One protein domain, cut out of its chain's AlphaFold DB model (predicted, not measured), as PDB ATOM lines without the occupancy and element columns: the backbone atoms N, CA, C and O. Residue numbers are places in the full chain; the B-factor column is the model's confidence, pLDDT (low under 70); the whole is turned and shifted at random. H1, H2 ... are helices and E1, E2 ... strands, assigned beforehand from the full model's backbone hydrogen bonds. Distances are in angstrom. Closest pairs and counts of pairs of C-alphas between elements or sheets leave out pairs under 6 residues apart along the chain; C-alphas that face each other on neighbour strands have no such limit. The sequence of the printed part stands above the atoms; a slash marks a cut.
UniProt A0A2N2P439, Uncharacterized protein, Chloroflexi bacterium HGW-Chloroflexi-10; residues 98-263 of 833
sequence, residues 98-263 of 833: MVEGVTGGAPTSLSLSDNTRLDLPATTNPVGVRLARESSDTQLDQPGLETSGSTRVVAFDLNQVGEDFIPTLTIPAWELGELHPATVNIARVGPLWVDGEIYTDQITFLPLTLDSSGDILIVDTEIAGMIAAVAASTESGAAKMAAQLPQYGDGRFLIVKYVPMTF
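This is residues 98 to 263 of the 833 residues of an uncharacterized protein of Chloroflexi bacterium HGW-Chloroflexi-10 (UniProt A0A2N2P439). Two antiparallel sheets make a sandwich, two sheets face to face: a large, strongly twisted sheet of six strands, with a smaller sheet of four over part of it. Helix H2 packs over the large sheet's strands E7 and E8, H3 follows beyond it as the element farthest from the mean of the C-alphas, and a long loop, residues 135 to 150, joins E4 to E5. The printed part has 166 residues with three named helices and ten named strands, in the order E1 E2 E3 E4 E5 E6 H1 E7 E8 E9 H2 H3 E10; the sheets run E1 E4 E5 E10 E7 E8 and E2 E3 E6 E9. The class is mixed, helices and strands; the whole is compact, with a radius of gyration of the C-alphas of 16.1 A, and spans 50 by 39 by 24 A.

Begin at E1, residues 98 to 103, an edge strand of the larger sheet. Beside it find E4, residues 127 to 134, antiparallel at 159 degrees, with N 99 and O 131 2.9 A apart, within hydrogen-bond range. E4 and E5, residues 151 to 156, form a hairpin, with N 132 and O 153 at 2.9 A. Next to E5 is E10, residues 254 to 262, with N 154 and O 256 at 2.9 A. Then comes E7, residues 184 to 194, with N 189 and O 257 at 2.8 A. E7 forms a hairpin with the other edge strand, E8, residues 197 to 207, with N 188 and O 204 at 2.9 A. E7 bends by 81 degrees at residue 191 and E8 by 80 degrees at residue 200. In the smaller sheet, E2, residues 108 to 111, and E3, residues 117 to 120, form a hairpin, with N 110 and O 118 at 2.9 A. E6, residues 168 to 171, follows with N 119 and O 168 at 2.8 A, then E9, residues 216 to 219, with N 169 and O 218 at 2.8 A. The facing parts of the two sheets are 8.5 A centre to centre; the closest C-alphas of E1 and E2 are those of Gly 101 and Leu 110, 7.0 A apart. H1, residues 173 to 176, only grazes the larger sheet, with its residues 175 to 176. H2, residues 222 to 232, is on that sheet at a height of 9.7 A, over E7 and E8; its closest C-alpha pair with E7 is Trp 193 and Met 226, 5.9 A. It runs along the strands, at 14 degrees to E7 on the local plane. H3, residues 235 to 244, only grazes that sheet, with its residues 237 to 244. H2 and H3 are close but not clearly touching, their closest C-alphas those of Val 230 and Ala 238, 7.2 A apart. In H2 every O i to N i+4 pair is within hydrogen-bond range, in H3 5 of 6 are, and H1 is too short for such a pair.

Find C-alpha 98 at (-22.803, 5.951, 22.795), where E1 begins. E4 is 22.4 A long, E7 25.3 A and E8 24.7 A. H2 begins at C-alpha 222, (-20.839, -14.813, 32.231), and is 15.0 A long; H3 is 14.3 A. E10, 25.9 A long, ends at C-alpha 262, (-6.917, -1.991, 41.148).

The C-alphas farthest apart are those of Glu 178 and Glu 235, 50.0 A. The printed part has no cut. The links E4 to E5 and E5 to E6 are long. Mean pLDDT of the printed part is 79.2; look for values under 70 at residues 143, 163, 193 to 200 and 224 to 252.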
ATOM      1  N   MET A  98     -22.004   7.158  22.997       96.12
ATOM      2  CA  MET A  98     -22.803   5.951  22.795       96.12
ATOM      3  C   MET A  98     -23.015   5.678  21.307       96.12
ATOM      4  O   MET A  98     -23.288   6.599  20.531       96.12
ATOM      5  N   VAL A  99     -22.911   4.405  20.932       95.19
ATOM      6  CA  VAL A  99     -23.227   3.878  19.604       95.19
ATOM      7  C   VAL A  99     -24.185   2.693  19.727       95.19
ATOM      8  O   VAL A  99     -24.076   1.867  20.634       95.19
ATOM      9  N   GLU A 100     -25.128   2.599  18.793       92.88
ATOM     10  CA  GLU A 100     -26.080   1.489  18.692       92.88
ATOM     11  C   GLU A 100     -25.778   0.648  17.451       92.88
ATOM     12  O   GLU A 100     -25.369   1.172  16.412       92.88
ATOM     13  N   GLY A 101     -26.060  -0.648  17.526       88.25
ATOM     14  CA  GLY A 101     -26.057  -1.533  16.371       88.25
ATOM     15  C   GLY A 101     -26.921  -2.767  16.583       88.25
ATOM     16  O   GLY A 101     -27.601  -2.920  17.596       88.25
ATOM     17  N   VAL A 102     -26.915  -3.645  15.583       86.69
ATOM     18  CA  VAL A 102     -27.653  -4.908  15.604       86.69
ATOM     19  C   VAL A 102     -26.730  -5.992  15.070       86.69
ATOM     20  O   VAL A 102     -26.269  -5.869  13.935       86.69
ATOM     21  N   THR A 103     -26.475  -7.036  15.860       85.94
ATOM     22  CA  THR A 103     -25.857  -8.268  15.345       85.94
ATOM     23  C   THR A 103     -26.938  -9.266  14.919       85.94
ATOM     24  O   THR A 103     -28.111  -9.111  15.261       85.94
ATOM     25  N   GLY A 104     -26.573 -10.252  14.109       84.25
ATOM     26  CA  GLY A 104     -27.482 -11.237  13.522       84.25
ATOM     27  C   GLY A 104     -26.681 -12.337  12.838       84.25
ATOM     28  O   GLY A 104     -25.591 -12.664  13.284       84.25
ATOM     29  N   GLY A 105     -27.146 -12.860  11.700       81.56
ATOM     30  CA  GLY A 105     -26.492 -13.978  10.990       81.56
ATOM     31  C   GLY A 105     -25.068 -13.743  10.437       81.56
ATOM     32  O   GLY A 105     -24.605 -14.544   9.628       81.56
ATOM     33  N   ALA A 106     -24.390 -12.658  10.820       84.12
ATOM     34  CA  ALA A 106     -22.963 -12.419  10.620       84.12
ATOM     35  C   ALA A 106     -22.399 -11.595  11.803       84.12
ATOM     36  O   ALA A 106     -23.131 -10.749  12.327       84.12
ATOM     37  N   PRO A 107     -21.122 -11.785  12.199       86.50
ATOM     38  CA  PRO A 107     -20.509 -11.009  13.275       86.50
ATOM     39  C   PRO A 107     -20.471  -9.515  12.943       86.50
ATOM     40  O   PRO A 107     -20.329  -9.131  11.779       86.50
ATOM     41  N   THR A 108     -20.583  -8.673  13.966       91.19
ATOM     42  CA  THR A 108     -20.660  -7.209  13.834       91.19
ATOM     43  C   THR A 108     -19.755  -6.553  14.873       91.19
ATOM     44  O   THR A 108     -19.575  -7.098  15.953       91.19
ATOM     45  N   SER A 109     -19.185  -5.385  14.570       94.75
ATOM     46  CA  SER A 109     -18.333  -4.639  15.504       94.75
ATOM     47  C   SER A 109     -18.863  -3.222  15.708       94.75
ATOM     48  O   SER A 109     -19.256  -2.566  14.739       94.75
ATOM     49  N   LEU A 110     -18.878  -2.757  16.956       96.88
ATOM     50  CA  LEU A 110     -19.166  -1.374  17.344       96.88
ATOM     51  C   LEU A 110     -17.880  -0.717  17.849       96.88
ATOM     52  O   LEU A 110     -17.012  -1.388  18.408       96.88
ATOM     53  N   SER A 111     -17.731   0.594  17.667       97.50
ATOM     54  CA  SER A 111     -16.540   1.313  18.135       97.50
ATOM     55  C   SER A 111     -16.865   2.735  18.578       97.50
ATOM     56  O   SER A 111     -17.735   3.381  17.992       97.50
ATOM     57  N   LEU A 112     -16.143   3.211  19.590       97.62
ATOM     58  CA  LEU A 112     -16.194   4.583  20.101       97.62
ATOM     59  C   LEU A 112     -14.992   5.402  19.601       97.62
ATOM     60  O   LEU A 112     -14.001   4.855  19.113       97.62
ATOM     61  N   SER A 113     -15.062   6.726  19.747       96.56
ATOM     62  CA  SER A 113     -14.047   7.686  19.285       96.56
ATOM     63  C   SER A 113     -12.653   7.526  19.901       96.56
ATOM     64  O   SER A 113     -11.693   8.116  19.406       96.56
ATOM     65  N   ASP A 114     -12.531   6.744  20.971       94.44
ATOM     66  CA  ASP A 114     -11.295   6.507  21.716       94.44
ATOM     67  C   ASP A 114     -10.609   5.171  21.407       94.44
ATOM     68  O   ASP A 114      -9.608   4.842  22.041       94.44
ATOM     69  N   ASN A 115     -11.120   4.446  20.408       95.25
ATOM     70  CA  ASN A 115     -10.745   3.086  20.014       95.25
ATOM     71  C   ASN A 115     -11.272   1.962  20.927       95.25
ATOM     72  O   ASN A 115     -10.909   0.809  20.710       95.25
ATOM     73  N   THR A 116     -12.184   2.240  21.870       97.25
ATOM     74  CA  THR A 116     -12.987   1.164  22.481       97.25
ATOM     75  C   THR A 116     -13.742   0.423  21.382       97.25
ATOM     76  O   THR A 116     -14.414   1.060  20.563       97.25
ATOM     77  N   ARG A 117     -13.678  -0.908  21.380       96.69
ATOM     78  CA  ARG A 117     -14.293  -1.763  20.360       96.69
ATOM     79  C   ARG A 117     -15.068  -2.900  21.012       96.69
ATOM     80  O   ARG A 117     -14.547  -3.559  21.899       96.69
ATOM     81  N   LEU A 118     -16.294  -3.139  20.558       96.12
ATOM     82  CA  LEU A 118     -17.129  -4.265  20.973       96.12
ATOM     83  C   LEU A 118     -17.392  -5.150  19.757       96.12
ATOM     84  O   LEU A 118     -18.151  -4.767  18.865       96.12
ATOM     85  N   ASP A 119     -16.768  -6.318  19.729       92.56
ATOM     86  CA  ASP A 119     -17.040  -7.360  18.749       92.56
ATOM     87  C   ASP A 119     -18.169  -8.264  19.243       92.56
ATOM     88  O   ASP A 119     -18.150  -8.784  20.361       92.56
ATOM     89  N   LEU A 120     -19.169  -8.437  18.383       89.81
ATOM     90  CA  LEU A 120     -20.375  -9.202  18.647       89.81
ATOM     91  C   LEU A 120     -20.393 -10.465  17.777       89.81
ATOM     92  O   LEU A 120     -20.172 -10.365  16.560       89.81
ATOM     93  N   PRO A 121     -20.708 -11.637  18.357       86.44
ATOM     94  CA  PRO A 121     -20.851 -12.871  17.600       86.44
ATOM     95  C   PRO A 121     -21.986 -12.782  16.582       86.44
ATOM     96  O   PRO A 121     -22.886 -11.942  16.681       86.44
ATOM     97  N   ALA A 122     -21.956 -13.693  15.611       83.81
ATOM     98  CA  ALA A 122     -23.140 -13.976  14.815       83.81
ATOM     99  C   ALA A 122     -24.187 -14.667  15.700       83.81
ATOM    100  O   ALA A 122     -23.853 -15.606  16.412       83.81
ATOM    101  N   THR A 123     -25.439 -14.233  15.610       80.81
ATOM    102  CA  THR A 123     -26.571 -14.755  16.379       80.81
ATOM    103  C   THR A 123     -27.680 -15.252  15.455       80.81
ATOM    104  O   THR A 123     -27.874 -14.762  14.337       80.81
ATOM    105  N   THR A 124     -28.456 -16.228  15.927       79.12
ATOM    106  CA  THR A 124     -29.596 -16.780  15.168       79.12
ATOM    107  C   THR A 124     -30.762 -15.793  15.028       79.12
ATOM    108  O   THR A 124     -31.394 -15.734  13.971       79.12
ATOM    109  N   ASN A 125     -31.009 -14.981  16.059       80.88
ATOM    110  CA  ASN A 125     -31.959 -13.868  16.051       80.88
ATOM    111  C   ASN A 125     -31.207 -12.530  15.956       80.88
ATOM    112  O   ASN A 125     -30.103 -12.428  16.492       80.88
ATOM    113  N   PRO A 126     -31.769 -11.482  15.325       83.75
ATOM    114  CA  PRO A 126     -31.201 -10.143  15.420       83.75
ATOM    115  C   PRO A 126     -31.211  -9.664  16.876       83.75
ATOM    116  O   PRO A 126     -32.272  -9.691  17.492       83.75
ATOM    117  N   VAL A 127     -30.067  -9.211  17.391       85.00
ATOM    118  CA  VAL A 127     -29.918  -8.669  18.754       85.00
ATOM    119  C   VAL A 127     -29.557  -7.194  18.664       85.00
ATOM    120  O   VAL A 127     -28.513  -6.843  18.110       85.00
ATOM    121  N   GLY A 128     -30.399  -6.325  19.224       86.12
ATOM    122  CA  GLY A 128     -30.052  -4.916  19.426       86.12
ATOM    123  C   GLY A 128     -29.012  -4.759  20.536       86.12
ATOM    124  O   GLY A 128     -29.226  -5.253  21.642       86.12
ATOM    125  N   VAL A 129     -27.915  -4.051  20.257       90.88
ATOM    126  CA  VAL A 129     -26.822  -3.813  21.213       90.88
ATOM    127  C   VAL A 129     -26.434  -2.335  21.236       90.88
ATOM    128  O   VAL A 129     -26.401  -1.664  20.203       90.88
ATOM    129  N   ARG A 130     -26.114  -1.831  22.427       93.75
ATOM    130  CA  ARG A 130     -25.536  -0.504  22.661       93.75
ATOM    131  C   ARG A 130     -24.165  -0.664  23.296       93.75
ATOM    132  O   ARG A 130     -24.038  -1.399  24.272       93.75
ATOM    133  N   LEU A 131     -23.181   0.060  22.775       97.00
ATOM    134  CA  LEU A 131     -21.900   0.289  23.435       97.00
ATOM    135  C   LEU A 131     -21.854   1.760  23.845       97.00
ATOM    136  O   LEU A 131     -22.043   2.640  23.006       97.00
ATOM    137  N   ALA A 132     -21.581   2.029  25.114       96.75
ATOM    138  CA  ALA A 132     -21.368   3.375  25.614       96.75
ATOM    139  C   ALA A 132     -20.129   3.470  26.505       96.75
ATOM    140  O   ALA A 132     -19.614   2.475  27.020       96.75
ATOM    141  N   ARG A 133     -19.670   4.704  26.680       96.50
ATOM    142  CA  ARG A 133     -18.646   5.121  27.630       96.50
ATOM    143  C   ARG A 133     -19.218   6.260  28.460       96.50
ATOM    144  O   ARG A 133     -19.764   7.209  27.898       96.50
ATOM    145  N   GLU A 134     -19.071   6.171  29.773       96.12
ATOM    146  CA  GLU A 134     -19.543   7.162  30.742       96.12
ATOM    147  C   GLU A 134     -18.496   7.377  31.840       96.12
ATOM    148  O   GLU A 134     -17.589   6.557  32.001       96.12
ATOM    149  N   SER A 135     -18.577   8.492  32.572       94.88
ATOM    150  CA  SER A 135     -17.680   8.691  33.716       94.88
ATOM    151  C   SER A 135     -17.970   7.631  34.777       94.88
ATOM    152  O   SER A 135     -19.139   7.344  35.031       94.88
ATOM    153  N   SER A 136     -16.934   7.058  35.394       88.50
ATOM    154  CA  SER A 136     -17.147   6.029  36.420       88.50
ATOM    155  C   SER A 136     -17.699   6.636  37.713       88.50
ATOM    156  O   SER A 136     -17.070   7.489  38.336       88.50
ATOM    157  N   ASP A 137     -18.877   6.164  38.119       85.06
ATOM    158  CA  ASP A 137     -19.483   6.349  39.443       85.06
ATOM    159  C   ASP A 137     -19.531   5.036  40.251       85.06
ATOM    160  O   ASP A 137     -20.093   4.982  41.348       85.06
ATOM    161  N   THR A 138     -18.940   3.972  39.700       85.56
ATOM    162  CA  THR A 138     -19.082   2.594  40.178       85.56
ATOM    163  C   THR A 138     -18.448   2.435  41.556       85.56
ATOM    164  O   THR A 138     -17.234   2.553  41.706       85.56
ATOM    165  N   GLN A 139     -19.282   2.159  42.559       84.19
ATOM    166  CA  GLN A 139     -18.822   1.745  43.879       84.19
ATOM    167  C   GLN A 139     -18.487   0.253  43.823       84.19
ATOM    168  O   GLN A 139     -19.276  -0.530  43.300       84.19
ATOM    169  N   LEU A 140     -17.319  -0.128  44.338       80.69
ATOM    170  CA  LEU A 140     -16.922  -1.535  44.482       80.69
ATOM    171  C   LEU A 140     -17.359  -2.128  45.835       80.69
ATOM    172  O   LEU A 140     -17.113  -3.302  46.092       80.69
ATOM    173  N   ASP A 141     -17.997  -1.303  46.678       71.25
ATOM    174  CA  ASP A 141     -18.504  -1.599  48.025       71.25
ATOM    175  C   ASP A 141     -17.481  -2.264  48.967       71.25
ATOM    176  O   ASP A 141     -17.831  -3.009  49.883       71.25
ATOM    177  N   GLN A 142     -16.198  -1.946  48.760       70.75
ATOM    178  CA  GLN A 142     -15.054  -2.503  49.479       70.75
ATOM    179  C   GLN A 142     -14.004  -1.428  49.785       70.75
ATOM    180  O   GLN A 142     -13.696  -0.622  48.902       70.75
ATOM    181  N   PRO A 143     -13.429  -1.406  51.002       67.75
ATOM    182  CA  PRO A 143     -12.201  -0.664  51.281       67.75
ATOM    183  C   PRO A 143     -11.046  -1.144  50.390       67.75
ATOM    184  O   PRO A 143     -11.051  -2.281  49.934       67.75
ATOM    185  N   GLY A 144     -10.062  -0.282  50.127       75.62
ATOM    186  CA  GLY A 144      -8.834  -0.641  49.402       75.62
ATOM    187  C   GLY A 144      -8.967  -0.812  47.880       75.62
ATOM    188  O   GLY A 144      -7.988  -0.567  47.175       75.62
ATOM    189  N   LEU A 145     -10.145  -1.158  47.348       84.69
ATOM    190  CA  LEU A 145     -10.363  -1.320  45.904       84.69
ATOM    191  C   LEU A 145     -10.735  -0.002  45.209       84.69
ATOM    192  O   LEU A 145     -11.733   0.640  45.541       84.69
ATOM    193  N   GLU A 146      -9.981   0.367  44.171       89.31
ATOM    194  CA  GLU A 146     -10.188   1.604  43.404       89.31
ATOM    195  C   GLU A 146     -10.532   1.320  41.935       89.31
ATOM    196  O   GLU A 146     -10.003   0.387  41.331       89.31
ATOM    197  N   THR A 147     -11.379   2.151  41.314       92.94
ATOM    198  CA  THR A 147     -11.597   2.109  39.853       92.94
ATOM    199  C   THR A 147     -10.597   3.007  39.121       92.94
ATOM    200  O   THR A 147     -10.199   4.054  39.627       92.94
ATOM    201  N   SER A 148     -10.203   2.616  37.908       94.81
ATOM    202  CA  SER A 148      -9.334   3.404  37.033       94.81
ATOM    203  C   SER A 148      -9.998   3.639  35.685       94.81
ATOM    204  O   SER A 148     -10.421   2.705  35.006       94.81
ATOM    205  N   GLY A 149     -10.023   4.902  35.271       94.88
ATOM    206  CA  GLY A 149     -10.520   5.295  33.962       94.88
ATOM    207  C   GLY A 149     -12.040   5.284  33.867       94.88
ATOM    208  O   GLY A 149     -12.761   5.250  34.866       94.88
ATOM    209  N   SER A 150     -12.537   5.393  32.638       95.62
ATOM    210  CA  SER A 150     -13.973   5.540  32.395       95.62
ATOM    211  C   SER A 150     -14.709   4.205  32.225       95.62
ATOM    212  O   SER A 150     -14.169   3.230  31.700       95.62
ATOM    213  N   THR A 151     -15.972   4.147  32.644       96.50
ATOM    214  CA  THR A 151     -16.772   2.917  32.587       96.50
ATOM    215  C   THR A 151     -17.254   2.652  31.165       96.50
ATOM    216  O   THR A 151     -17.732   3.556  30.472       96.50
ATOM    217  N   ARG A 152     -17.160   1.396  30.718       96.88
ATOM    218  CA  ARG A 152     -17.819   0.920  29.496       96.88
ATOM    219  C   ARG A 152     -19.130   0.248  29.840       96.88
ATOM    220  O   ARG A 152     -19.198  -0.552  30.763       96.88
ATOM    221  N   VAL A 153     -20.164   0.561  29.073       95.38
ATOM    222  CA  VAL A 153     -21.514   0.039  29.271       95.38
ATOM    223  C   VAL A 153     -21.918  -0.714  28.016       95.38
ATOM    224  O   VAL A 153     -21.996  -0.128  26.934       95.38
ATOM    225  N   VAL A 154     -22.183  -2.006  28.160       94.25
ATOM    226  CA  VAL A 154     -22.766  -2.838  27.110       94.25
ATOM    227  C   VAL A 154     -24.206  -3.120  27.494       94.25
ATOM    228  O   VAL A 154     -24.480  -3.624  28.580       94.25
ATOM    229  N   ALA A 155     -25.137  -2.774  26.609       90.69
ATOM    230  CA  ALA A 155     -26.551  -3.039  26.824       90.69
ATOM    231  C   ALA A 155     -27.122  -3.884  25.682       90.69
ATOM    232  O   ALA A 155     -26.918  -3.541  24.517       90.69
ATOM    233  N   PHE A 156     -27.870  -4.947  25.990       86.50
ATOM    234  CA  PHE A 156     -28.478  -5.859  25.003       86.50
ATOM    235  C   PHE A 156     -29.891  -6.317  25.416       86.50
ATOM    236  O   PHE A 156     -30.284  -6.176  26.573       86.50
ATOM    237  N   ASP A 157     -30.689  -6.846  24.482       77.69
ATOM    238  CA  ASP A 157     -31.989  -7.464  24.801       77.69
ATOM    239  C   ASP A 157     -31.800  -8.940  25.198       77.69
ATOM    240  O   ASP A 157     -31.512  -9.785  24.346       77.69
ATOM    241  N   LEU A 158     -31.990  -9.252  26.488       73.44
ATOM    242  CA  LEU A 158     -31.853 -10.611  27.032       73.44
ATOM    243  C   LEU A 158     -32.773 -11.631  26.333       73.44
ATOM    244  O   LEU A 158     -32.421 -12.800  26.230       73.44
ATOM    245  N   ASN A 159     -33.927 -11.210  25.806       71.56
ATOM    246  CA  ASN A 159     -34.857 -12.120  25.129       71.56
ATOM    247  C   ASN A 159     -34.410 -12.517  23.707       71.56
ATOM    248  O   ASN A 159     -35.052 -13.363  23.082       71.56
ATOM    249  N   GLN A 160     -33.381 -11.862  23.156       76.19
ATOM    250  CA  GLN A 160     -32.923 -12.058  21.772       76.19
ATOM    251  C   GLN A 160     -31.583 -12.801  21.686       76.19
ATOM    252  O   GLN A 160     -31.263 -13.351  20.630       76.19
ATOM    253  N   VAL A 161     -30.817 -12.827  22.779       76.12
ATOM    254  CA  VAL A 161     -29.517 -13.505  22.893       76.12
ATOM    255  C   VAL A 161     -29.677 -15.000  23.187       76.12
ATOM    256  O   VAL A 161     -30.630 -15.418  23.842       76.12
ATOM    257  N   GLY A 162     -28.742 -15.804  22.683       71.50
ATOM    258  CA  GLY A 162     -28.605 -17.225  23.001       71.50
ATOM    259  C   GLY A 162     -27.290 -17.511  23.726       71.50
ATOM    260  O   GLY A 162     -26.493 -16.608  23.969       71.50
ATOM    261  N   GLU A 163     -27.044 -18.784  24.033       69.06
ATOM    262  CA  GLU A 163     -25.792 -19.274  24.643       69.06
ATOM    263  C   GLU A 163     -24.552 -19.010  23.753       69.06
ATOM    264  O   GLU A 163     -23.419 -19.040  24.224       69.06
ATOM    265  N   ASP A 164     -24.758 -18.700  22.468       70.88
ATOM    266  CA  ASP A 164     -23.742 -18.270  21.501       70.88
ATOM    267  C   ASP A 164     -23.329 -16.788  21.639       70.88
ATOM    268  O   ASP A 164     -22.361 -16.348  21.010       70.88
ATOM    269  N   PHE A 165     -24.022 -16.000  22.470       79.12
ATOM    270  CA  PHE A 165     -23.767 -14.569  22.646       79.12
ATOM    271  C   PHE A 165     -22.669 -14.278  23.685       79.12
ATOM    272  O   PHE A 165     -22.942 -13.841  24.801       79.12
ATOM    273  N   ILE A 166     -21.408 -14.476  23.289       80.44
ATOM    274  CA  ILE A 166     -20.222 -14.065  24.061       80.44
ATOM    275  C   ILE A 166     -19.589 -12.820  23.412       80.44
ATOM    276  O   ILE A 166     -18.906 -12.948  22.393       80.44
ATOM    277  N   PRO A 167     -19.828 -11.600  23.931       86.69
ATOM    278  CA  PRO A 167     -19.209 -10.388  23.407       86.69
ATOM    279  C   PRO A 167     -17.728 -10.286  23.797       86.69
ATOM    280  O   PRO A 167     -17.324 -10.670  24.896       86.69
ATOM    281  N   THR A 168     -16.925  -9.699  22.908       89.69
ATOM    282  CA  THR A 168     -15.525  -9.337  23.182       89.69
ATOM    283  C   THR A 168     -15.382  -7.819  23.174       89.69
ATOM    284  O   THR A 168     -15.695  -7.168  22.179       89.69
ATOM    285  N   LEU A 169     -14.924  -7.246  24.282       94.25
ATOM    286  CA  LEU A 169     -14.732  -5.812  24.478       94.25
ATOM    287  C   LEU A 169     -13.233  -5.507  24.592       94.25
ATOM    288  O   LEU A 169     -12.560  -6.000  25.492       94.25
ATOM    289  N   THR A 170     -12.719  -4.660  23.704       96.06
ATOM    290  CA  THR A 170     -11.373  -4.085  23.797       96.06
ATOM    291  C   THR A 170     -11.467  -2.668  24.357       96.06
ATOM    292  O   THR A 170     -12.187  -1.830  23.801       96.06
ATOM    293  N   ILE A 171     -10.739  -2.391  25.441       96.31
ATOM    294  CA  ILE A 171     -10.619  -1.067  26.065       96.31
ATOM    295  C   ILE A 171      -9.158  -0.599  25.932       96.31
ATOM    296  O   ILE A 171      -8.252  -1.368  26.246       96.31
ATOM    297  N   PRO A 172      -8.892   0.647  25.500       95.00
ATOM    298  CA  PRO A 172      -7.527   1.140  25.343       95.00
ATOM    299  C   PRO A 172      -6.689   1.091  26.632       95.00
ATOM    300  O   PRO A 172      -7.154   1.506  27.695       95.00
ATOM    301  N   ALA A 173      -5.415   0.707  26.518       92.88
ATOM    302  CA  ALA A 173      -4.476   0.555  27.635       92.88
ATOM    303  C   ALA A 173      -4.342   1.806  28.526       92.88
ATOM    304  O   ALA A 173      -4.100   1.707  29.726       92.88
ATOM    305  N   TRP A 174      -4.520   3.005  27.956       92.25
ATOM    306  CA  TRP A 174      -4.377   4.271  28.686       92.25
ATOM    307  C   TRP A 174      -5.449   4.492  29.771       92.25
ATOM    308  O   TRP A 174      -5.267   5.369  30.620       92.25
ATOM    309  N   GLU A 175      -6.530   3.701  29.788       94.25
ATOM    310  CA  GLU A 175      -7.518   3.687  30.881       94.25
ATOM    311  C   GLU A 175      -6.949   3.099  32.190       94.25
ATOM    312  O   GLU A 175      -7.481   3.368  33.266       94.25
ATOM    313  N   LEU A 176      -5.820   2.381  32.135       92.69
ATOM    314  CA  LEU A 176      -5.061   1.959  33.323       92.69
ATOM    315  C   LEU A 176      -4.252   3.108  33.959       92.69
ATOM    316  O   LEU A 176      -3.839   3.017  35.110       92.69
ATOM    317  N   GLY A 177      -4.017   4.209  33.240       91.19
ATOM    318  CA  GLY A 177      -3.202   5.316  33.744       91.19
ATOM    319  C   GLY A 177      -1.731   4.921  33.899       91.19
ATOM    320  O   GLY A 177      -1.066   4.644  32.905       91.19
ATOM    321  N   GLU A 178      -1.223   4.948  35.133       92.19
ATOM    322  CA  GLU A 178       0.135   4.505  35.489       92.19
ATOM    323  C   GLU A 178       0.143   3.092  36.127       92.19
ATOM    324  O   GLU A 178       1.211   2.612  36.503       92.19
ATOM    325  N   LEU A 179      -1.020   2.431  36.255       91.50
ATOM    326  CA  LEU A 179      -1.165   1.125  36.911       91.50
ATOM    327  C   LEU A 179      -0.469  -0.015  36.160       91.50
ATOM    328  O   LEU A 179      -0.570  -0.149  34.938       91.50
ATOM    329  N   HIS A 180       0.164  -0.902  36.924       89.19
ATOM    330  CA  HIS A 180       0.774  -2.122  36.421       89.19
ATOM    331  C   HIS A 180      -0.256  -3.264  36.293       89.19
ATOM    332  O   HIS A 180      -1.027  -3.493  37.226       89.19
ATOM    333  N   PRO A 181      -0.251  -4.045  35.192       87.69
ATOM    334  CA  PRO A 181      -1.159  -5.182  34.986       87.69
ATOM    335  C   PRO A 181      -1.205  -6.245  36.101       87.69
ATOM    336  O   PRO A 181      -2.134  -7.049  36.134       87.69
ATOM    337  N   ALA A 182      -0.218  -6.294  36.999       85.38
ATOM    338  CA  ALA A 182      -0.190  -7.221  38.129       85.38
ATOM    339  C   ALA A 182      -1.147  -6.854  39.276       85.38
ATOM    340  O   ALA A 182      -1.445  -7.734  40.080       85.38
ATOM    341  N   THR A 183      -1.614  -5.600  39.362       88.12
ATOM    342  CA  THR A 183      -2.535  -5.118  40.417       88.12
ATOM    343  C   THR A 183      -3.958  -4.901  39.924       88.12
ATOM    344  O   THR A 183      -4.790  -4.379  40.663       88.12
ATOM    345  N   VAL A 184      -4.239  -5.247  38.666       90.31
ATOM    346  CA  VAL A 184      -5.469  -4.867  37.971       90.31
ATOM    347  C   VAL A 184      -6.335  -6.084  37.680       90.31
ATOM    348  O   VAL A 184      -5.868  -7.081  37.130       90.31
ATOM    349  N   ASN A 185      -7.625  -5.944  37.968       89.12
ATOM    350  CA  ASN A 185      -8.690  -6.796  37.450       89.12
ATOM    351  C   ASN A 185      -9.757  -5.920  36.776       89.12
ATOM    352  O   ASN A 185      -9.688  -4.689  36.796       89.12
ATOM    353  N   ILE A 186     -10.743  -6.539  36.136       89.94
ATOM    354  CA  ILE A 186     -11.880  -5.833  35.545       89.94
ATOM    355  C   ILE A 186     -13.109  -6.097  36.407       89.94
ATOM    356  O   ILE A 186     -13.584  -7.229  36.484       89.94
ATOM    357  N   ALA A 187     -13.655  -5.054  37.031       90.06
ATOM    358  CA  ALA A 187     -14.949  -5.152  37.688       90.06
ATOM    359  C   ALA A 187     -16.046  -5.189  36.615       90.06
ATOM    360  O   ALA A 187     -16.302  -4.198  35.922       90.06
ATOM    361  N   ARG A 188     -16.687  -6.351  36.483       89.12
ATOM    362  CA  ARG A 188     -17.936  -6.545  35.748       89.12
ATOM    363  C   ARG A 188     -19.080  -6.296  36.724       89.12
ATOM    364  O   ARG A 188     -19.250  -7.071  37.659       89.12
ATOM    365  N   VAL A 189     -19.866  -5.246  36.501       87.69
ATOM    366  CA  VAL A 189     -21.059  -4.944  37.305       87.69
ATOM    367  C   VAL A 189     -22.307  -5.165  36.469       87.69
ATOM    368  O   VAL A 189     -22.489  -4.531  35.428       87.69
ATOM    369  N   GLY A 190     -23.169  -6.074  36.901       81.69
ATOM    370  CA  GLY A 190     -24.384  -6.418  36.174       81.69
ATOM    371  C   GLY A 190     -25.028  -7.694  36.704       81.69
ATOM    372  O   GLY A 190     -24.732  -8.119  37.822       81.69
ATOM    373  N   PRO A 191     -25.919  -8.321  35.920       73.25
ATOM    374  CA  PRO A 191     -26.635  -9.486  36.386       73.25
ATOM    375  C   PRO A 191     -25.742 -10.721  36.519       73.25
ATOM    376  O   PRO A 191     -24.914 -11.016  35.647       73.25
ATOM    377  N   LEU A 192     -25.980 -11.446  37.609       70.12
ATOM    378  CA  LEU A 192     -25.438 -12.764  37.923       70.12
ATOM    379  C   LEU A 192     -26.590 -13.685  38.362       70.12
ATOM    380  O   LEU A 192     -27.598 -13.214  38.902       70.12
ATOM    381  N   TRP A 193     -26.451 -14.983  38.103       61.41
ATOM    382  CA  TRP A 193     -27.387 -16.017  38.540       61.41
ATOM    383  C   TRP A 193     -26.800 -16.745  39.750       61.41
ATOM    384  O   TRP A 193     -25.686 -17.245  39.656       61.41
ATOM    385  N   VAL A 194     -27.534 -16.775  40.863       57.19
ATOM    386  CA  VAL A 194     -27.099 -17.347  42.151       57.19
ATOM    387  C   VAL A 194     -28.297 -18.058  42.783       57.19
ATOM    388  O   VAL A 194     -29.374 -17.467  42.894       57.19
ATOM    389  N   ASP A 195     -28.145 -19.328  43.166       53.06
ATOM    390  CA  ASP A 195     -29.172 -20.154  43.837       53.06
ATOM    391  C   ASP A 195     -30.577 -20.149  43.180       53.06
ATOM    392  O   ASP A 195     -31.615 -20.318  43.832       53.06
ATOM    393  N   GLY A 196     -30.646 -19.977  41.855       54.25
ATOM    394  CA  GLY A 196     -31.915 -19.905  41.123       54.25
ATOM    395  C   GLY A 196     -32.601 -18.535  41.113       54.25
ATOM    396  O   GLY A 196     -33.722 -18.435  40.603       54.25
ATOM    397  N   GLU A 197     -31.959 -17.488  41.633       55.38
ATOM    398  CA  GLU A 197     -32.401 -16.091  41.545       55.38
ATOM    399  C   GLU A 197     -31.396 -15.252  40.722       55.38
ATOM    400  O   GLU A 197     -30.235 -15.623  40.553       55.38
ATOM    401  N   ILE A 198     -31.852 -14.136  40.134       64.06
ATOM    402  CA  ILE A 198     -30.986 -13.206  39.385       64.06
ATOM    403  C   ILE A 198     -30.815 -11.931  40.199       64.06
ATOM    404  O   ILE A 198     -31.794 -11.252  40.517       64.06
ATOM    405  N   TYR A 199     -29.561 -11.574  40.450       68.31
ATOM    406  CA  TYR A 199     -29.162 -10.364  41.154       68.31
ATOM    407  C   TYR A 199     -28.601  -9.380  40.128       68.31
ATOM    408  O   TYR A 199     -27.648  -9.716  39.438       68.31
ATOM    409  N   THR A 200     -29.213  -8.201  39.971       69.12
ATOM    410  CA  THR A 200     -29.007  -7.320  38.798       69.12
ATOM    411  C   THR A 200     -27.739  -6.479  38.807       69.12
ATOM    412  O   THR A 200     -27.313  -6.033  37.744       69.12
ATOM    413  N   ASP A 201     -27.160  -6.263  39.983       72.56
ATOM    414  CA  ASP A 201     -26.064  -5.322  40.223       72.56
ATOM    415  C   ASP A 201     -24.962  -6.018  41.042       72.56
ATOM    416  O   ASP A 201     -24.519  -5.520  42.072       72.56
ATOM    417  N   GLN A 202     -24.589  -7.241  40.651       78.19
ATOM    418  CA  GLN A 202     -23.478  -7.965  41.273       78.19
ATOM    419  C   GLN A 202     -22.152  -7.555  40.657       78.19
ATOM    420  O   GLN A 202     -22.081  -7.243  39.467       78.19
ATOM    421  N   ILE A 203     -21.109  -7.577  41.484       79.81
ATOM    422  CA  ILE A 203     -19.739  -7.282  41.086       79.81
ATOM    423  C   ILE A 203     -18.988  -8.605  40.966       79.81
ATOM    424  O   ILE A 203     -18.836  -9.334  41.942       79.81
ATOM    425  N   THR A 204     -18.507  -8.897  39.764       78.44
ATOM    426  CA  THR A 204     -17.627 -10.031  39.475       78.44
ATOM    427  C   THR A 204     -16.269  -9.482  39.052       78.44
ATOM    428  O   THR A 204     -16.194  -8.647  38.147       78.44
ATOM    429  N   PHE A 205     -15.187  -9.951  39.672       80.56
ATOM    430  CA  PHE A 205     -13.832  -9.580  39.267       80.56
ATOM    431  C   PHE A 205     -13.334 -10.530  38.181       80.56
ATOM    432  O   PHE A 205     -13.038 -11.700  38.432       80.56
ATOM    433  N   LEU A 206     -13.271 -10.015  36.954       79.62
ATOM    434  CA  LEU A 206     -12.724 -10.727  35.809       79.62
ATOM    435  C   LEU A 206     -11.200 -10.524  35.734       79.62
ATOM    436  O   LEU A 206     -10.719  -9.411  35.974       79.62
ATOM    437  N   PRO A 207     -10.445 -11.565  35.351       78.25
ATOM    438  CA  PRO A 207      -8.994 -11.508  35.228       78.25
ATOM    439  C   PRO A 207      -8.566 -10.543  34.113       78.25
ATOM    440  O   PRO A 207      -9.130 -10.561  33.015       78.25
ATOM    441  N   LEU A 208      -7.535  -9.727  34.353       84.25
ATOM    442  CA  LEU A 208      -6.986  -8.867  33.301       84.25
ATOM    443  C   LEU A 208      -6.312  -9.699  32.196       84.25
ATOM    444  O   LEU A 208      -5.317 -10.381  32.433       84.25
ATOM    445  N   THR A 209      -6.808  -9.559  30.966       84.19
ATOM    446  CA  THR A 209      -6.139 -10.020  29.741       84.19
ATOM    447  C   THR A 209      -5.756  -8.811  28.889       84.19
ATOM    448  O   THR A 209      -6.509  -7.839  28.815       84.19
ATOM    449  N   LEU A 210      -4.588  -8.861  28.244       87.38
ATOM    450  CA  LEU A 210      -4.107  -7.835  27.315       87.38
ATOM    451  C   LEU A 210      -3.943  -8.423  25.908       87.38
ATOM    452  O   LEU A 210      -3.579  -9.592  25.761       87.38
ATOM    453  N   ASP A 211      -4.200  -7.620  24.879       85.94
ATOM    454  CA  ASP A 211      -3.963  -7.988  23.481       85.94
ATOM    455  C   ASP A 211      -2.487  -7.780  23.061       85.94
ATOM    456  O   ASP A 211      -1.640  -7.332  23.835       85.94
ATOM    457  N   SER A 212      -2.157  -8.073  21.797       86.12
ATOM    458  CA  SER A 212      -0.805  -7.860  21.246       86.12
ATOM    459  C   SER A 212      -0.355  -6.391  21.169       86.12
ATOM    460  O   SER A 212       0.813  -6.125  20.885       86.12
ATOM    461  N   SER A 213      -1.279  -5.451  21.358       88.25
ATOM    462  CA  SER A 213      -1.064  -4.001  21.375       88.25
ATOM    463  C   SER A 213      -0.864  -3.474  22.805       88.25
ATOM    464  O   SER A 213      -0.417  -2.339  22.975       88.25
ATOM    465  N   GLY A 214      -1.161  -4.298  23.818       89.44
ATOM    466  CA  GLY A 214      -1.214  -3.930  25.231       89.44
ATOM    467  C   GLY A 214      -2.574  -3.384  25.682       89.44
ATOM    468  O   GLY A 214      -2.689  -2.971  26.833       89.44
ATOM    469  N   ASP A 215      -3.587  -3.372  24.811       94.19
ATOM    470  CA  ASP A 215      -4.942  -2.933  25.145       94.19
ATOM    471  C   ASP A 215      -5.675  -4.008  25.962       94.19
ATOM    472  O   ASP A 215      -5.447  -5.209  25.806       94.19
ATOM    473  N   ILE A 216      -6.574  -3.575  26.846       93.88
ATOM    474  CA  ILE A 216      -7.362  -4.453  27.714       93.88
ATOM    475  C   ILE A 216      -8.332  -5.256  26.850       93.88
ATOM    476  O   ILE A 216      -9.158  -4.679  26.140       93.88
ATOM    477  N   LEU A 217      -8.283  -6.580  26.960       90.94
ATOM    478  CA  LEU A 217      -9.190  -7.499  26.289       90.94
ATOM    479  C   LEU A 217     -10.105  -8.169  27.319       90.94
ATOM    480  O   LEU A 217      -9.640  -8.867  28.215       90.94
ATOM    481  N   ILE A 218     -11.411  -7.976  27.173       88.25
ATOM    482  CA  ILE A 218     -12.443  -8.596  28.005       88.25
ATOM    483  C   ILE A 218     -13.269  -9.514  27.114       88.25
ATOM    484  O   ILE A 218     -13.802  -9.079  26.093       88.25
ATOM    485  N   VAL A 219     -13.418 -10.771  27.521       80.75
ATOM    486  CA  VAL A 219     -14.368 -11.708  26.916       80.75
ATOM    487  C   VAL A 219     -15.376 -12.062  27.998       80.75
ATOM    488  O   VAL A 219     -15.031 -12.758  28.948       80.75
ATOM    489  N   ASP A 220     -16.600 -11.537  27.901       78.81
ATOM    490  CA  ASP A 220     -17.619 -11.763  28.931       78.81
ATOM    491  C   ASP A 220     -18.366 -13.067  28.655       78.81
ATOM    492  O   ASP A 220     -19.343 -13.117  27.902       78.81
ATOM    493  N   THR A 221     -17.876 -14.135  29.276       71.75
ATOM    494  CA  THR A 221     -18.490 -15.458  29.213       71.75
ATOM    495  C   THR A 221     -19.654 -15.631  30.196       71.75
ATOM    496  O   THR A 221     -20.501 -16.499  29.981       71.75
ATOM    497  N   GLU A 222     -19.765 -14.777  31.221       72.38
ATOM    498  CA  GLU A 222     -20.839 -14.813  32.231       72.38
ATOM    499  C   GLU A 222     -22.215 -14.540  31.612       72.38
ATOM    500  O   GLU A 222     -23.224 -15.082  32.058       72.38
ATOM    501  N   ILE A 223     -22.280 -13.734  30.543       75.31
ATOM    502  CA  ILE A 223     -23.534 -13.504  29.807       75.31
ATOM    503  C   ILE A 223     -24.090 -14.821  29.241       75.31
ATOM    504  O   ILE A 223     -25.278 -15.097  29.406       75.31
ATOM    505  N   ALA A 224     -23.248 -15.652  28.618       69.19
ATOM    506  CA  ALA A 224     -23.669 -16.951  28.092       69.19
ATOM    507  C   ALA A 224     -23.948 -17.969  29.207       69.19
ATOM    508  O   ALA A 224     -24.955 -18.675  29.133       69.19
ATOM    509  N   GLY A 225     -23.120 -17.999  30.260       64.56
ATOM    510  CA  GLY A 225     -23.342 -18.845  31.439       64.56
ATOM    511  C   GLY A 225     -24.696 -18.574  32.101       64.56
ATOM    512  O   GLY A 225     -25.480 -19.498  32.314       64.56
ATOM    513  N   MET A 226     -25.032 -17.297  32.309       68.19
ATOM    514  CA  MET A 226     -26.341 -16.868  32.804       68.19
ATOM    515  C   MET A 226     -27.479 -17.333  31.880       68.19
ATOM    516  O   MET A 226     -28.472 -17.863  32.372       68.19
ATOM    517  N   ILE A 227     -27.364 -17.174  30.555       66.94
ATOM    518  CA  ILE A 227     -28.409 -17.615  29.608       66.94
ATOM    519  C   ILE A 227     -28.627 -19.137  29.689       66.94
ATOM    520  O   ILE A 227     -29.776 -19.583  29.726       66.94
ATOM    521  N   ALA A 228     -27.550 -19.922  29.783       60.50
ATOM    522  CA  ALA A 228     -27.615 -21.376  29.923       60.50
ATOM    523  C   ALA A 228     -28.246 -21.807  31.263       60.50
ATOM    524  O   ALA A 228     -29.145 -22.650  31.282       60.50
ATOM    525  N   ALA A 229     -27.848 -21.193  32.385       56.59
ATOM    526  CA  ALA A 229     -28.424 -21.462  33.707       56.59
ATOM    527  C   ALA A 229     -29.931 -21.139  33.756       56.59
ATOM    528  O   ALA A 229     -30.747 -21.919  34.254       56.59
ATOM    529  N   VAL A 230     -30.325 -20.024  33.135       58.00
ATOM    530  CA  VAL A 230     -31.727 -19.630  32.952       58.00
ATOM    531  C   VAL A 230     -32.506 -20.670  32.144       58.00
ATOM    532  O   VAL A 230     -33.596 -21.071  32.564       58.00
ATOM    533  N   ALA A 231     -31.952 -21.143  31.024       57.22
ATOM    534  CA  ALA A 231     -32.566 -22.167  30.178       57.22
ATOM    535  C   ALA A 231     -32.655 -23.550  30.858       57.22
ATOM    536  O   ALA A 231     -33.592 -24.305  30.589       57.22
ATOM    537  N   ALA A 232     -31.718 -23.868  31.756       52.22
ATOM    538  CA  ALA A 232     -31.699 -25.100  32.544       52.22
ATOM    539  C   ALA A 232     -32.656 -25.080  33.755       52.22
ATOM    540  O   ALA A 232     -33.009 -26.141  34.283       52.22
ATOM    541  N   SER A 233     -33.097 -23.898  34.200       53.41
ATOM    542  CA  SER A 233     -33.967 -23.755  35.371       53.41
ATOM    543  C   SER A 233     -35.352 -24.404  35.178       53.41
ATOM    544  O   SER A 233     -35.968 -24.358  34.112       53.41
ATOM    545  N   THR A 234     -35.882 -25.035  36.233       51.44
ATOM    546  CA  THR A 234     -37.199 -25.705  36.180       51.44
ATOM    547  C   THR A 234     -38.359 -24.705  36.039       51.44
ATOM    548  O   THR A 234     -38.220 -23.536  36.394       51.44
ATOM    549  N   GLU A 235     -39.546 -25.160  35.602       45.12
ATOM    550  CA  GLU A 235     -40.732 -24.300  35.375       45.12
ATOM    551  C   GLU A 235     -41.078 -23.364  36.556       45.12
ATOM    552  O   GLU A 235     -41.588 -22.266  36.340       45.12
ATOM    553  N   SER A 236     -40.785 -23.750  37.806       41.22
ATOM    554  CA  SER A 236     -40.975 -22.888  38.983       41.22
ATOM    555  C   SER A 236     -39.922 -21.781  39.129       41.22
ATOM    556  O   SER A 236     -40.261 -20.694  39.596       41.22
ATOM    557  N   GLY A 237     -38.675 -22.040  38.723       43.34
ATOM    558  CA  GLY A 237     -37.609 -21.037  38.640       43.34
ATOM    559  C   GLY A 237     -37.889 -20.051  37.510       43.34
ATOM    560  O   GLY A 237     -37.996 -18.852  37.755       43.34
ATOM    561  N   ALA A 238     -38.190 -20.560  36.313       44.38
ATOM    562  CA  ALA A 238     -38.609 -19.752  35.167       44.38
ATOM    563  C   ALA A 238     -39.842 -18.865  35.471       44.38
ATOM    564  O   ALA A 238     -39.910 -17.713  35.039       44.38
ATOM    565  N   ALA A 239     -40.804 -19.356  36.266       42.50
ATOM    566  CA  ALA A 239     -41.968 -18.574  36.694       42.50
ATOM    567  C   ALA A 239     -41.649 -17.497  37.753       42.50
ATOM    568  O   ALA A 239     -42.260 -16.427  37.717       42.50
ATOM    569  N   LYS A 240     -40.703 -17.743  38.675       43.28
ATOM    570  CA  LYS A 240     -40.158 -16.707  39.577       43.28
ATOM    571  C   LYS A 240     -39.408 -15.640  38.776       43.28
ATOM    572  O   LYS A 240     -39.697 -14.454  38.918       43.28
ATOM    573  N   MET A 241     -38.512 -16.073  37.893       47.16
ATOM    574  CA  MET A 241     -37.737 -15.212  37.007       47.16
ATOM    575  C   MET A 241     -38.629 -14.277  36.195       47.16
ATOM    576  O   MET A 241     -38.449 -13.068  36.262       47.16
ATOM    577  N   ALA A 242     -39.641 -14.802  35.497       48.03
ATOM    578  CA  ALA A 242     -40.573 -14.001  34.699       48.03
ATOM    579  C   ALA A 242     -41.418 -12.999  35.524       48.03
ATOM    580  O   ALA A 242     -42.100 -12.151  34.944       48.03
ATOM    581  N   ALA A 243     -41.396 -13.097  36.859       46.66
ATOM    582  CA  ALA A 243     -42.061 -12.181  37.784       46.66
ATOM    583  C   ALA A 243     -41.105 -11.193  38.487       46.66
ATOM    584  O   ALA A 243     -41.548 -10.104  38.851       46.66
ATOM    585  N   GLN A 244     -39.828 -11.551  38.687       45.81
ATOM    586  CA  GLN A 244     -38.788 -10.681  39.268       45.81
ATOM    587  C   GLN A 244     -38.054  -9.851  38.207       45.81
ATOM    588  O   GLN A 244     -37.771  -8.677  38.440       45.81
ATOM    589  N   LEU A 245     -37.799 -10.421  37.026       46.28
ATOM    590  CA  LEU A 245     -37.338  -9.683  35.857       46.28
ATOM    591  C   LEU A 245     -38.438  -8.679  35.454       46.28
ATOM    592  O   LEU A 245     -39.538  -9.115  35.101       46.28
ATOM    593  N   PRO A 246     -38.203  -7.349  35.495       40.50
ATOM    594  CA  PRO A 246     -39.230  -6.354  35.183       40.50
ATOM    595  C   PRO A 246     -39.673  -6.421  33.712       40.50
ATOM    596  O   PRO A 246     -39.094  -5.745  32.868       40.50
ATOM    597  N   GLN A 247     -40.703  -7.238  33.448       40.66
ATOM    598  CA  GLN A 247     -41.403  -7.480  32.172       40.66
ATOM    599  C   GLN A 247     -40.618  -7.029  30.929       40.66
ATOM    600  O   GLN A 247     -40.897  -6.000  30.314       40.66
ATOM    601  N   TYR A 248     -39.606  -7.821  30.565       42.94
ATOM    602  CA  TYR A 248     -38.778  -7.564  29.389       42.94
ATOM    603  C   TYR A 248     -39.589  -7.835  28.114       42.94
ATOM    604  O   TYR A 248     -40.106  -8.932  27.908       42.94
ATOM    605  N   GLY A 249     -39.701  -6.810  27.269       38.59
ATOM    606  CA  GLY A 249     -40.589  -6.763  26.099       38.59
ATOM    607  C   GLY A 249     -40.914  -5.330  25.652       38.59
ATOM    608  O   GLY A 249     -41.292  -5.102  24.506       38.59
ATOM    609  N   ASP A 250     -40.681  -4.353  26.534       41.25
ATOM    610  CA  ASP A 250     -41.000  -2.931  26.337       41.25
ATOM    611  C   ASP A 250     -39.896  -2.115  25.619       41.25
ATOM    612  O   ASP A 250     -40.014  -0.896  25.485       41.25
ATOM    613  N   GLY A 251     -38.791  -2.749  25.204       48.41
ATOM    614  CA  GLY A 251     -37.589  -2.060  24.699       48.41
ATOM    615  C   GLY A 251     -36.591  -1.638  25.790       48.41
ATOM    616  O   GLY A 251     -35.885  -0.638  25.635       48.41
ATOM    617  N   ARG A 252     -36.539  -2.380  26.904       55.47
ATOM    618  CA  ARG A 252     -35.531  -2.223  27.965       55.47
ATOM    619  C   ARG A 252     -34.380  -3.199  27.742       55.47
ATOM    620  O   ARG A 252     -34.615  -4.388  27.568       55.47
ATOM    621  N   PHE A 253     -33.163  -2.671  27.762       70.62
ATOM    622  CA  PHE A 253     -31.935  -3.439  27.609       70.62
ATOM    623  C   PHE A 253     -31.442  -3.881  28.994       70.62
ATOM    624  O   PHE A 253     -31.526  -3.107  29.948       70.62
ATOM    625  N   LEU A 254     -30.915  -5.098  29.084       78.69
ATOM    626  CA  LEU A 254     -30.069  -5.542  30.186       78.69
ATOM    627  C   LEU A 254     -28.721  -4.826  30.066       78.69
ATOM    628  O   LEU A 254     -28.231  -4.655  28.951       78.69
ATOM    629  N   ILE A 255     -28.163  -4.369  31.186       86.56
ATOM    630  CA  ILE A 255     -26.939  -3.565  31.232       86.56
ATOM    631  C   ILE A 255     -25.841  -4.350  31.951       86.56
ATOM    632  O   ILE A 255     -26.069  -4.862  33.044       86.56
ATOM    633  N   VAL A 256     -24.655  -4.394  31.348       90.75
ATOM    634  CA  VAL A 256     -23.404  -4.799  31.995       90.75
ATOM    635  C   VAL A 256     -22.429  -3.629  31.900       90.75
ATOM    636  O   VAL A 256     -22.218  -3.066  30.821       90.75
ATOM    637  N   LYS A 257     -21.857  -3.238  33.036       93.75
ATOM    638  CA  LYS A 257     -20.780  -2.254  33.137       93.75
ATOM    639  C   LYS A 257     -19.444  -2.981  33.291       93.75
ATOM    640  O   LYS A 257     -19.358  -3.967  34.017       93.75
ATOM    641  N   TYR A 258     -18.403  -2.458  32.657       94.62
ATOM    642  CA  TYR A 258     -17.019  -2.893  32.824       94.62
ATOM    643  C   TYR A 258     -16.173  -1.684  33.188       94.62
ATOM    644  O   TYR A 258     -16.199  -0.669  32.483       94.62
ATOM    645  N   VAL A 259     -15.407  -1.799  34.265       94.19
ATOM    646  CA  VAL A 259     -14.454  -0.774  34.679       94.19
ATOM    647  C   VAL A 259     -13.155  -1.450  35.131       94.19
ATOM    648  O   VAL A 259     -13.212  -2.421  35.891       94.19
ATOM    649  N   PRO A 260     -11.978  -1.004  34.653       94.88
ATOM    650  CA  PRO A 260     -10.714  -1.420  35.241       94.88
ATOM    651  C   PRO A 260     -10.691  -1.050  36.722       94.88
ATOM    652  O   PRO A 260     -11.084   0.054  37.100       94.88
ATOM    653  N   MET A 261     -10.233  -1.965  37.565       92.31
ATOM    654  CA  MET A 261     -10.054  -1.721  38.990       92.31
ATOM    655  C   MET A 261      -8.678  -2.193  39.442       92.31
ATOM    656  O   MET A 261      -8.056  -3.030  38.788       92.31
ATOM    657  N   THR A 262      -8.190  -1.624  40.537       90.25
ATOM    658  CA  THR A 262      -6.917  -1.991  41.148       90.25
ATOM    659  C   THR A 262      -7.112  -2.389  42.602       90.25
ATOM    660  O   THR A 262      -7.942  -1.817  43.309       90.25
ATOM    661  N   PHE A 263      -6.331  -3.379  43.022       86.25
ATOM    662  CA  PHE A 263      -6.184  -3.812  44.410       86.25
ATOM    663  C   PHE A 263      -4.815  -3.408  44.986       86.25
ATOM    664  O   PHE A 263      -4.392  -3.945  45.997       86.25
TER     665      PHE A 263